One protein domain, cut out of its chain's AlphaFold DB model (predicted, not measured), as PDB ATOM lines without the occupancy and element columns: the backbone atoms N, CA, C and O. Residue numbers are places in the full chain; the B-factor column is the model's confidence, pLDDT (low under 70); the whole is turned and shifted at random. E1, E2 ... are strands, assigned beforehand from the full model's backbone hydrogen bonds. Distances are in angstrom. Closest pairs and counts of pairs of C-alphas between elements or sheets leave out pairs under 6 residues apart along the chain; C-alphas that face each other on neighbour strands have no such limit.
ATOM      1  N   THR A  31     -67.432 -31.279 -40.857       88.88
ATOM      2  CA  THR A  31     -66.204 -31.415 -40.074       88.88
ATOM      3  C   THR A  31     -65.042 -30.831 -40.848       88.88
ATOM      4  O   THR A  31     -64.856 -31.140 -42.023       88.88
ATOM      5  N   GLU A  32     -64.235 -30.047 -40.153       89.88
ATOM      6  CA  GLU A  32     -62.934 -29.593 -40.610       89.88
ATOM      7  C   GLU A  32     -61.908 -30.026 -39.564       89.88
ATOM      8  O   GLU A  32     -62.071 -29.760 -38.371       89.88
ATOM      9  N   ARG A  33     -60.882 -30.761 -39.991       91.06
ATOM     10  CA  ARG A  33     -59.751 -31.127 -39.137       91.06
ATOM     11  C   ARG A  33     -58.462 -30.745 -39.825       91.06
ATOM     12  O   ARG A  33     -58.191 -31.185 -40.939       91.06
ATOM     13  N   TYR A  34     -57.670 -29.970 -39.107       92.06
ATOM     14  CA  TYR A  34     -56.336 -29.571 -39.500       92.06
ATOM     15  C   TYR A  34     -55.329 -30.170 -38.522       92.06
ATOM     16  O   TYR A  34     -55.558 -30.154 -37.311       92.06
ATOM     17  N   ALA A  35     -54.221 -30.683 -39.046       92.12
ATOM     18  CA  ALA A  35     -53.104 -31.143 -38.237       92.12
ATOM     19  C   ALA A  35     -51.774 -30.779 -38.900       92.12
ATOM     20  O   ALA A  35     -51.667 -30.730 -40.128       92.12
ATOM     21  N   ALA A  36     -50.778 -30.514 -38.056       92.00
ATOM     22  CA  ALA A  36     -49.415 -30.206 -38.450       92.00
ATOM     23  C   ALA A  36     -48.460 -31.182 -37.757       92.00
ATOM     24  O   ALA A  36     -48.541 -31.381 -36.543       92.00
ATOM     25  N   TYR A  37     -47.551 -31.767 -38.529       91.50
ATOM     26  CA  TYR A  37     -46.613 -32.783 -38.076       91.50
ATOM     27  C   TYR A  37     -45.192 -32.279 -38.272       91.50
ATOM     28  O   TYR A  37     -44.761 -31.983 -39.388       91.50
ATOM     29  N   TYR A  38     -44.466 -32.158 -37.165       91.25
ATOM     30  CA  TYR A  38     -43.088 -31.689 -37.174       91.25
ATOM     31  C   TYR A  38     -42.128 -32.845 -37.465       91.25
ATOM     32  O   TYR A  38     -42.338 -33.937 -36.928       91.25
ATOM     33  N   PRO A  39     -41.026 -32.608 -38.206       89.25
ATOM     34  CA  PRO A  39     -40.033 -33.635 -38.505       89.25
ATOM     35  C   PRO A  39     -39.540 -34.400 -37.280       89.25
ATOM     36  O   PRO A  39     -39.366 -35.610 -37.339       89.25
ATOM     37  N   SER A  40     -39.369 -33.712 -36.149       88.62
ATOM     38  CA  SER A  40     -38.913 -34.312 -34.891       88.62
ATOM     39  C   SER A  40     -39.821 -35.431 -34.374       88.62
ATOM     40  O   SER A  40     -39.337 -36.327 -33.694       88.62
ATOM     41  N   GLY A  41     -41.122 -35.379 -34.677       87.00
ATOM     42  CA  GLY A  41     -42.099 -36.400 -34.291       87.00
ATOM     43  C   GLY A  41     -42.282 -37.515 -35.322       87.00
ATOM     44  O   GLY A  41     -43.054 -38.432 -35.073       87.00
ATOM     45  N   LEU A  42     -41.600 -37.427 -36.466       90.25
ATOM     46  CA  LEU A  42     -41.713 -38.357 -37.594       90.25
ATOM     47  C   LEU A  42     -40.471 -39.248 -37.745       90.25
ATOM     48  O   LEU A  42     -40.341 -39.977 -38.721       90.25
ATOM     49  N   TYR A  43     -39.533 -39.192 -36.797       89.00
ATOM     50  CA  TYR A  43     -38.425 -40.139 -36.755       89.00
ATOM     51  C   TYR A  43     -38.846 -41.413 -36.044       89.00
ATOM     52  O   TYR A  43     -39.315 -41.372 -34.906       89.00
ATOM     53  N   ASP A  44     -38.594 -42.538 -36.697       86.50
ATOM     54  CA  ASP A  44     -38.766 -43.856 -36.111       86.50
ATOM     55  C   ASP A  44     -37.406 -44.553 -35.969       86.50
ATOM     56  O   ASP A  44     -36.387 -44.122 -36.523       86.50
ATOM     57  N   SER A  45     -37.358 -45.596 -35.145       84.62
ATOM     58  CA  SER A  45     -36.127 -46.297 -34.818       84.62
ATOM     59  C   SER A  45     -36.275 -47.800 -34.961       84.62
ATOM     60  O   SER A  45     -37.198 -48.398 -34.415       84.62
ATOM     61  N   TYR A  46     -35.309 -48.418 -35.632       79.12
ATOM     62  CA  TYR A  46     -35.236 -49.864 -35.790       79.12
ATOM     63  C   TYR A  46     -34.024 -50.429 -35.040       79.12
ATOM     64  O   TYR A  46     -32.928 -49.851 -35.053       79.12
ATOM     65  N   VAL A  47     -34.226 -51.574 -34.385       76.44
ATOM     66  CA  VAL A  47     -33.167 -52.383 -33.771       76.44
ATOM     67  C   VAL A  47     -33.146 -53.719 -34.500       76.44
ATOM     68  O   VAL A  47     -34.121 -54.467 -34.448       76.44
ATOM     69  N   ALA A  48     -32.044 -54.011 -35.188       68.31
ATOM     70  CA  ALA A  48     -31.887 -55.272 -35.900       68.31
ATOM     71  C   ALA A  48     -31.891 -56.448 -34.913       68.31
ATOM     72  O   ALA A  48     -31.110 -56.464 -33.959       68.31
ATOM     73  N   ALA A  49     -32.757 -57.435 -35.154       63.22
ATOM     74  CA  ALA A  49     -32.828 -58.653 -34.345       63.22
ATOM     75  C   ALA A  49     -31.514 -59.456 -34.400       63.22
ATOM     76  O   ALA A  49     -31.105 -60.029 -33.394       63.22
ATOM     77  N   GLU A  50     -30.821 -59.411 -35.543       58.19
ATOM     78  CA  GLU A  50     -29.525 -60.069 -35.775       58.19
ATOM     79  C   GLU A  50     -28.313 -59.232 -35.352       58.19
ATOM     80  O   GLU A  50     -27.176 -59.592 -35.650       58.19
ATOM     81  N   ALA A  51     -28.517 -58.120 -34.635       54.22
ATOM     82  CA  ALA A  51     -27.430 -57.541 -33.859       54.22
ATOM     83  C   ALA A  51     -27.095 -58.547 -32.750       54.22
ATOM     84  O   ALA A  51     -27.733 -58.562 -31.692       54.22
ATOM     85  N   GLU A  52     -26.164 -59.439 -33.084       49.56
ATOM     86  CA  GLU A  52     -25.618 -60.501 -32.258       49.56
ATOM     87  C   GLU A  52     -25.408 -59.948 -30.847       49.56
ATOM     88  O   GLU A  52     -24.665 -58.981 -30.638       49.56
ATOM     89  N   ASP A  53     -26.118 -60.509 -29.865       51.75
ATOM     90  CA  ASP A  53     -25.697 -60.332 -28.486       51.75
ATOM     91  C   ASP A  53     -24.330 -60.998 -28.412       51.75
ATOM     92  O   ASP A  53     -24.230 -62.223 -28.359       51.75
ATOM     93  N   LEU A  54     -23.268 -60.192 -28.448       52.56
ATOM     94  CA  LEU A  54     -21.922 -60.628 -28.111       52.56
ATOM     95  C   LEU A  54     -21.901 -60.955 -26.612       52.56
ATOM     96  O   LEU A  54     -21.268 -60.275 -25.803       52.56
ATOM     97  N   ALA A  55     -22.612 -62.008 -26.220       52.34
ATOM     98  CA  ALA A  55     -22.357 -62.747 -25.008       52.34
ATOM     99  C   ALA A  55     -21.048 -63.495 -25.258       52.34
ATOM    100  O   ALA A  55     -21.030 -64.673 -25.605       52.34
ATOM    101  N   VAL A  56     -19.932 -62.769 -25.152       52.81
ATOM    102  CA  VAL A  56     -18.602 -63.367 -25.154       52.81
ATOM    103  C   VAL A  56     -18.588 -64.333 -23.976       52.81
ATOM    104  O   VAL A  56     -18.533 -63.912 -22.820       52.81
ATOM    105  N   ALA A  57     -18.725 -65.628 -24.269       49.78
ATOM    106  CA  ALA A  57     -18.658 -66.680 -23.274       49.78
ATOM    107  C   ALA A  57     -17.332 -66.519 -22.526       49.78
ATOM    108  O   ALA A  57     -16.255 -66.638 -23.112       49.78
ATOM    109  N   SER A  58     -17.433 -66.159 -21.246       50.12
ATOM    110  CA  SER A  58     -16.307 -65.873 -20.364       50.12
ATOM    111  C   SER A  58     -15.462 -67.133 -20.170       50.12
ATOM    112  O   SER A  58     -15.638 -67.888 -19.221       50.12
ATOM    113  N   TYR A  59     -14.522 -67.374 -21.080       51.84
ATOM    114  CA  TYR A  59     -13.396 -68.274 -20.865       51.84
ATOM    115  C   TYR A  59     -12.200 -67.433 -20.405       51.84
ATOM    116  O   TYR A  59     -11.277 -67.187 -21.179       51.84
ATOM    117  N   ARG A  60     -12.246 -67.000 -19.132       51.03
ATOM    118  CA  ARG A  60     -11.168 -66.486 -18.247       51.03
ATOM    119  C   ARG A  60     -11.525 -65.148 -17.589       51.03
ATOM    120  O   ARG A  60     -11.457 -64.086 -18.205       51.03
ATOM    121  N   ASP A  61     -11.768 -65.234 -16.285       54.47
ATOM    122  CA  ASP A  61     -12.080 -64.180 -15.309       54.47
ATOM    123  C   ASP A  61     -11.008 -63.080 -15.135       54.47
ATOM    124  O   ASP A  61     -10.479 -62.879 -14.043       54.47
ATOM    125  N   ARG A  62     -10.649 -62.336 -16.190       56.09
ATOM    126  CA  ARG A  62      -9.778 -61.144 -16.062       56.09
ATOM    127  C   ARG A  62     -10.175 -59.928 -16.895       56.09
ATOM    128  O   ARG A  62      -9.471 -58.924 -16.853       56.09
ATOM    129  N   TYR A  63     -11.301 -59.970 -17.600       55.22
ATOM    130  CA  TYR A  63     -11.767 -58.838 -18.398       55.22
ATOM    131  C   TYR A  63     -13.159 -58.406 -17.941       55.22
ATOM    132  O   TYR A  63     -14.094 -59.201 -17.930       55.22
ATOM    133  N   THR A  64     -13.305 -57.140 -17.549       53.81
ATOM    134  CA  THR A  64     -14.615 -56.529 -17.295       53.81
ATOM    135  C   THR A  64     -15.342 -56.392 -18.630       53.81
ATOM    136  O   THR A  64     -15.107 -55.444 -19.379       53.81
ATOM    137  N   ILE A  65     -16.196 -57.361 -18.956       56.31
ATOM    138  CA  ILE A  65     -16.985 -57.347 -20.189       56.31
ATOM    139  C   ILE A  65     -18.053 -56.256 -20.048       56.31
ATOM    140  O   ILE A  65     -19.044 -56.414 -19.336       56.31
ATOM    141  N   ARG A  66     -17.841 -55.112 -20.706       59.34
ATOM    142  CA  ARG A  66     -18.886 -54.101 -20.888       59.34
ATOM    143  C   ARG A  66     -19.780 -54.564 -22.033       59.34
ATOM    144  O   ARG A  66     -19.353 -54.525 -23.181       59.34
ATOM    145  N   GLY A  67     -21.000 -55.000 -21.720       58.34
ATOM    146  CA  GLY A  67     -22.005 -55.321 -22.735       58.34
ATOM    147  C   GLY A  67     -22.220 -54.123 -23.663       58.34
ATOM    148  O   GLY A  67     -22.588 -53.036 -23.208       58.34
ATOM    149  N   LEU A  68     -21.931 -54.306 -24.951       60.75
ATOM    150  CA  LEU A  68     -22.111 -53.275 -25.964       60.75
ATOM    151  C   LEU A  68     -23.610 -53.155 -26.262       60.75
ATOM    152  O   LEU A  68     -24.272 -54.151 -26.547       60.75
ATOM    153  N   ARG A  69     -24.173 -51.947 -26.167       65.06
ATOM    154  CA  ARG A  69     -25.583 -51.724 -26.523       65.06
ATOM    155  C   ARG A  69     -25.761 -51.952 -28.023       65.06
ATOM    156  O   ARG A  69     -24.972 -51.425 -28.807       65.06
ATOM    157  N   LYS A  70     -26.815 -52.682 -28.410       70.62
ATOM    158  CA  LYS A  70     -27.181 -52.870 -29.822       70.62
ATOM    159  C   LYS A  70     -27.326 -51.499 -30.500       70.62
ATOM    160  O   LYS A  70     -27.976 -50.617 -29.924       70.62
ATOM    161  N   PRO A  71     -26.717 -51.288 -31.679       73.31
ATOM    162  CA  PRO A  71     -26.857 -50.030 -32.396       73.31
ATOM    163  C   PRO A  71     -28.325 -49.834 -32.790       73.31
ATOM    164  O   PRO A  71     -28.959 -50.730 -33.346       73.31
ATOM    165  N   ARG A  72     -28.874 -48.657 -32.477       78.31
ATOM    166  CA  ARG A  72     -30.220 -48.246 -32.889       78.31
ATOM    167  C   ARG A  72     -30.090 -47.313 -34.083       78.31
ATOM    168  O   ARG A  72     -29.411 -46.293 -33.976       78.31
ATOM    169  N   THR A  73     -30.741 -47.657 -35.187       83.06
ATOM    170  CA  THR A  73     -30.759 -46.816 -36.391       83.06
ATOM    171  C   THR A  73     -32.042 -46.002 -36.403       83.06
ATOM    172  O   THR A  73     -33.106 -46.536 -36.093       83.06
ATOM    173  N   PHE A  74     -31.939 -44.720 -36.740       85.06
ATOM    174  CA  PHE A  74     -33.083 -43.825 -36.893       85.06
ATOM    175  C   PHE A  74     -33.292 -43.507 -38.364       85.06
ATOM    176  O   PHE A  74     -32.323 -43.326 -39.100       85.06
ATOM    177  N   TYR A  75     -34.549 -43.409 -38.771       87.94
ATOM    178  CA  TYR A  75     -34.925 -43.042 -40.127       87.94
ATOM    179  C   TYR A  75     -36.125 -42.096 -40.097       87.94
ATOM    180  O   TYR A  75     -36.916 -42.099 -39.152       87.94
ATOM    181  N   TYR A  76     -36.220 -41.244 -41.115       88.12
ATOM    182  CA  TYR A  76     -37.353 -40.345 -41.282       88.12
ATOM    183  C   TYR A  76     -38.521 -41.116 -41.898       88.12
ATOM    184  O   TYR A  76     -38.361 -41.725 -42.956       88.12
ATOM    185  N   ASN A  77     -39.672 -41.090 -41.233       89.12
ATOM    186  CA  ASN A  77     -40.894 -41.764 -41.648       89.12
ATOM    187  C   ASN A  77     -42.003 -40.715 -41.883       89.12
ATOM    188  O   ASN A  77     -42.713 -40.353 -40.940       89.12
ATOM    189  N   PRO A  78     -42.107 -40.143 -43.100       87.06
ATOM    190  CA  PRO A  78     -43.128 -39.145 -43.420       87.06
ATOM    191  C   PRO A  78     -44.542 -39.741 -43.356       87.06
ATOM    192  O   PRO A  78     -44.711 -40.959 -43.346       87.06
ATOM    193  N   LEU A  79     -45.574 -38.889 -43.333       88.00
ATOM    194  CA  LEU A  79     -46.945 -39.375 -43.461       88.00
ATOM    195  C   LEU A  79     -47.134 -40.035 -44.823       88.00
ATOM    196  O   LEU A  79     -46.646 -39.535 -45.838       88.00
ATOM    197  N   ASP A  80     -47.881 -41.134 -44.828       87.12
ATOM    198  CA  ASP A  80     -48.304 -41.751 -46.072       87.12
ATOM    199  C   ASP A  80     -49.294 -40.827 -46.793       87.12
ATOM    200  O   ASP A  80     -50.195 -40.238 -46.187       87.12
ATOM    201  N   ALA A  81     -49.092 -40.688 -48.097       85.00
ATOM    202  CA  ALA A  81     -49.969 -39.953 -48.991       85.00
ATOM    203  C   ALA A  81     -51.222 -40.769 -49.362       85.00
ATOM    204  O   ALA A  81     -52.174 -40.213 -49.920       85.00
ATOM    205  N   ASP A  82     -51.231 -42.073 -49.067       83.44
ATOM    206  CA  ASP A  82     -52.368 -42.938 -49.348       83.44
ATOM    207  C   ASP A  82     -53.622 -42.505 -48.562       83.44
ATOM    208  O   ASP A  82     -53.594 -42.231 -47.360       83.44
ATOM    209  N   GLY A  83     -54.748 -42.403 -49.267       84.38
ATOM    210  CA  GLY A  83     -56.027 -41.940 -48.721       84.38
ATOM    211  C   GLY A  83     -56.304 -40.432 -48.823       84.38
ATOM    212  O   GLY A  83     -57.407 -40.008 -48.463       84.38
ATOM    213  N   PHE A  84     -55.375 -39.621 -49.339       89.81
ATOM    214  CA  PHE A  84     -55.643 -38.214 -49.660       89.81
ATOM    215  C   PHE A  84     -56.161 -38.044 -51.094       89.81
ATOM    216  O   PHE A  84     -55.726 -38.711 -52.028       89.81
ATOM    217  N   ASP A  85     -57.099 -37.114 -51.279       88.75
ATOM    218  CA  ASP A  85     -57.677 -36.822 -52.598       88.75
ATOM    219  C   ASP A  85     -56.762 -35.998 -53.507       88.75
ATOM    220  O   ASP A  85     -56.911 -36.023 -54.728       88.75
ATOM    221  N   GLU A  86     -55.883 -35.208 -52.899       90.06
ATOM    222  CA  GLU A  86     -54.922 -34.339 -53.563       90.06
ATOM    223  C   GLU A  86     -53.714 -34.190 -52.636       90.06
ATOM    224  O   GLU A  86     -53.871 -33.939 -51.438       90.06
ATOM    225  N   VAL A  87     -52.520 -34.332 -53.202       90.25
ATOM    226  CA  VAL A  87     -51.243 -34.156 -52.510       90.25
ATOM    227  C   VAL A  87     -50.493 -33.068 -53.257       90.25
ATOM    228  O   VAL A  87     -50.244 -33.210 -54.452       90.25
ATOM    229  N   LEU A  88     -50.184 -31.970 -52.568       87.06
ATOM    230  CA  LEU A  88     -49.565 -30.801 -53.198       87.06
ATOM    231  C   LEU A  88     -48.100 -31.074 -53.554       87.06
ATOM    232  O   LEU A  88     -47.697 -30.858 -54.692       87.06
ATOM    233  N   ASP A  89     -47.349 -31.630 -52.600       86.75
ATOM    234  CA  ASP A  89     -45.917 -31.898 -52.726       86.75
ATOM    235  C   ASP A  89     -45.638 -33.390 -52.460       86.75
ATOM    236  O   ASP A  89     -45.338 -33.779 -51.329       86.75
ATOM    237  N   PRO A  90     -45.780 -34.266 -53.472       80.81
ATOM    238  CA  PRO A  90     -45.675 -35.717 -53.286       80.81
ATOM    239  C   PRO A  90     -44.236 -36.211 -53.112       80.81
ATOM    240  O   PRO A  90     -44.016 -37.308 -52.605       80.81
ATOM    241  N   VAL A  91     -43.249 -35.429 -53.555       80.56
ATOM    242  CA  VAL A  91     -41.831 -35.774 -53.446       80.56
ATOM    243  C   VAL A  91     -41.160 -34.757 -52.549       80.56
ATOM    244  O   VAL A  91     -41.066 -33.580 -52.891       80.56
ATOM    245  N   VAL A  92     -40.654 -35.232 -51.417       75.56
ATOM    246  CA  VAL A  92     -39.936 -34.406 -50.457       75.56
ATOM    247  C   VAL A  92     -38.571 -35.039 -50.204       75.56
ATOM    248  O   VAL A  92     -38.482 -36.182 -49.762       75.56
ATOM    249  N   LEU A  93     -37.502 -34.308 -50.528       79.44
ATOM    250  CA  LEU A  93     -36.116 -34.769 -50.360       79.44
ATOM    251  C   LEU A  93     -35.585 -34.536 -48.939       79.44
ATOM    252  O   LEU A  93     -34.705 -35.260 -48.480       79.44
ATOM    253  N   GLU A  94     -36.120 -33.534 -48.243       86.19
ATOM    254  CA  GLU A  94     -35.671 -33.105 -46.919       86.19
ATOM    255  C   GLU A  94     -36.814 -33.192 -45.895       86.19
ATOM    256  O   GLU A  94     -37.977 -33.042 -46.260       86.19
ATOM    257  N   PRO A  95     -36.544 -33.414 -44.597       86.12
ATOM    258  CA  PRO A  95     -37.602 -33.431 -43.592       86.12
ATOM    259  C   PRO A  95     -38.292 -32.063 -43.457       86.12
ATOM    260  O   PRO A  95     -37.686 -31.097 -42.992       86.12
ATOM    261  N   VAL A  96     -39.581 -31.992 -43.796       89.06
ATOM    262  CA  VAL A  96     -40.402 -30.767 -43.712       89.06
ATOM    263  C   VAL A  96     -41.542 -30.903 -42.708       89.06
ATOM    264  O   VAL A  96     -41.919 -32.007 -42.304       89.06
ATOM    265  N   VAL A  97     -42.107 -29.763 -42.299       89.44
ATOM    266  CA  VAL A  97     -43.382 -29.745 -41.574       89.44
ATOM    267  C   VAL A  97     -44.484 -30.156 -42.540       89.44
ATOM    268  O   VAL A  97     -44.640 -29.549 -43.597       89.44
ATOM    269  N   GLN A  98     -45.244 -31.180 -42.169       90.69
ATOM    270  CA  GLN A  98     -46.322 -31.707 -42.996       90.69
ATOM    271  C   GLN A  98     -47.670 -31.228 -42.475       90.69
ATOM    272  O   GLN A  98     -47.905 -31.198 -41.266       90.69
ATOM    273  N   PHE A  99     -48.560 -30.875 -43.396       91.25
ATOM    274  CA  PHE A  99     -49.892 -30.374 -43.086       91.25
ATOM    275  C   PHE A  99     -50.944 -31.279 -43.707       91.25
ATOM    276  O   PHE A  99     -50.859 -31.625 -44.882       91.25
ATOM    277  N   THR A 100     -51.966 -31.617 -42.929       92.25
ATOM    278  CA  THR A 100     -53.108 -32.402 -43.408       92.25
ATOM    279  C   THR A 100     -54.394 -31.623 -43.191       92.25
ATOM    280  O   THR A 100     -54.591 -31.041 -42.120       92.25
ATOM    281  N   LEU A 101     -55.288 -31.662 -44.178       91.25
ATOM    282  CA  LEU A 101     -56.623 -31.086 -44.089       91.25
ATOM    283  C   LEU A 101     -57.663 -32.149 -44.437       91.25
ATOM    284  O   LEU A 101     -57.730 -32.616 -45.571       91.25
ATOM    285  N   TYR A 102     -58.510 -32.478 -43.467       91.31
ATOM    286  CA  TYR A 102     -59.684 -33.313 -43.681       91.31
ATOM    287  C   TYR A 102     -60.931 -32.443 -43.655       91.31
ATOM    288  O   TYR A 102     -61.291 -31.879 -42.620       91.31
ATOM    289  N   LEU A 103     -61.604 -32.374 -44.801       90.50
ATOM    290  CA  LEU A 103     -62.837 -31.621 -44.974       90.50
ATOM    291  C   LEU A 103     -63.990 -32.576 -45.288       90.50
ATOM    292  O   LEU A 103     -63.999 -33.248 -46.318       90.50
ATOM    293  N   LYS A 104     -64.990 -32.616 -44.406       90.56
ATOM    294  CA  LYS A 104     -66.234 -33.364 -44.604       90.56
ATOM    295  C   LYS A 104     -67.362 -32.390 -44.903       90.56
ATOM    296  O   LYS A 104     -67.766 -31.609 -44.041       90.56
ATOM    297  N   LEU A 105     -67.881 -32.473 -46.121       88.50
ATOM    298  CA  LEU A 105     -68.992 -31.655 -46.594       88.50
ATOM    299  C   LEU A 105     -70.272 -32.482 -46.636       88.50
ATOM    300  O   LEU A 105     -70.254 -33.651 -47.025       88.50
TER     301      LEU A 105
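What this domain is: This is residues 31 to 105 of the 129 residues of an uncharacterized protein of Tautonia plasticadhaerens (UniProt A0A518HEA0). This is a long rod with little regular structure: a ribbon of E1 and E4 makes one end, the hairpin E2 and E3 comes next, and its long loop runs to the far end, where residues 58 to 64 stick out. Four named strands, E1 E2 E3 E4, in two antiparallel pairs, hold 23 of the 75 printed residues, all strand. The whole is extended, radius of gyration of the C-alphas 21.8 A, spanning 73 by 26 by 18 A.

How they stand to each other: Start at E1, residues 31 to 37, antiparallel to E4, residues 98 to 105, at 174 degrees; N 33 and O 102 lie within hydrogen-bond range, 2.9 A. In the hairpin of E2, residues 43 to 46, and E3, residues 73 to 76, at 146 degrees, look for N 46 and O 73, 2.9 A. E1 and E3 are apart.

Where its parts are: Find C-alpha 31 at (-66.204, -31.415, -40.074); E1 runs 19.7 A, E2 10.3 A, E3 10.5 A, and E4 23.0 A to C-alpha 105 at (-68.992, -31.655, -46.594).

The domain as a whole: The C-alphas farthest apart, Arg 60 and Leu 105, are 73.2 A apart. Links E2 to E3 and E3 to E4 are long. The printed part has no cut; residues 48 to 69 have pLDDT under 70.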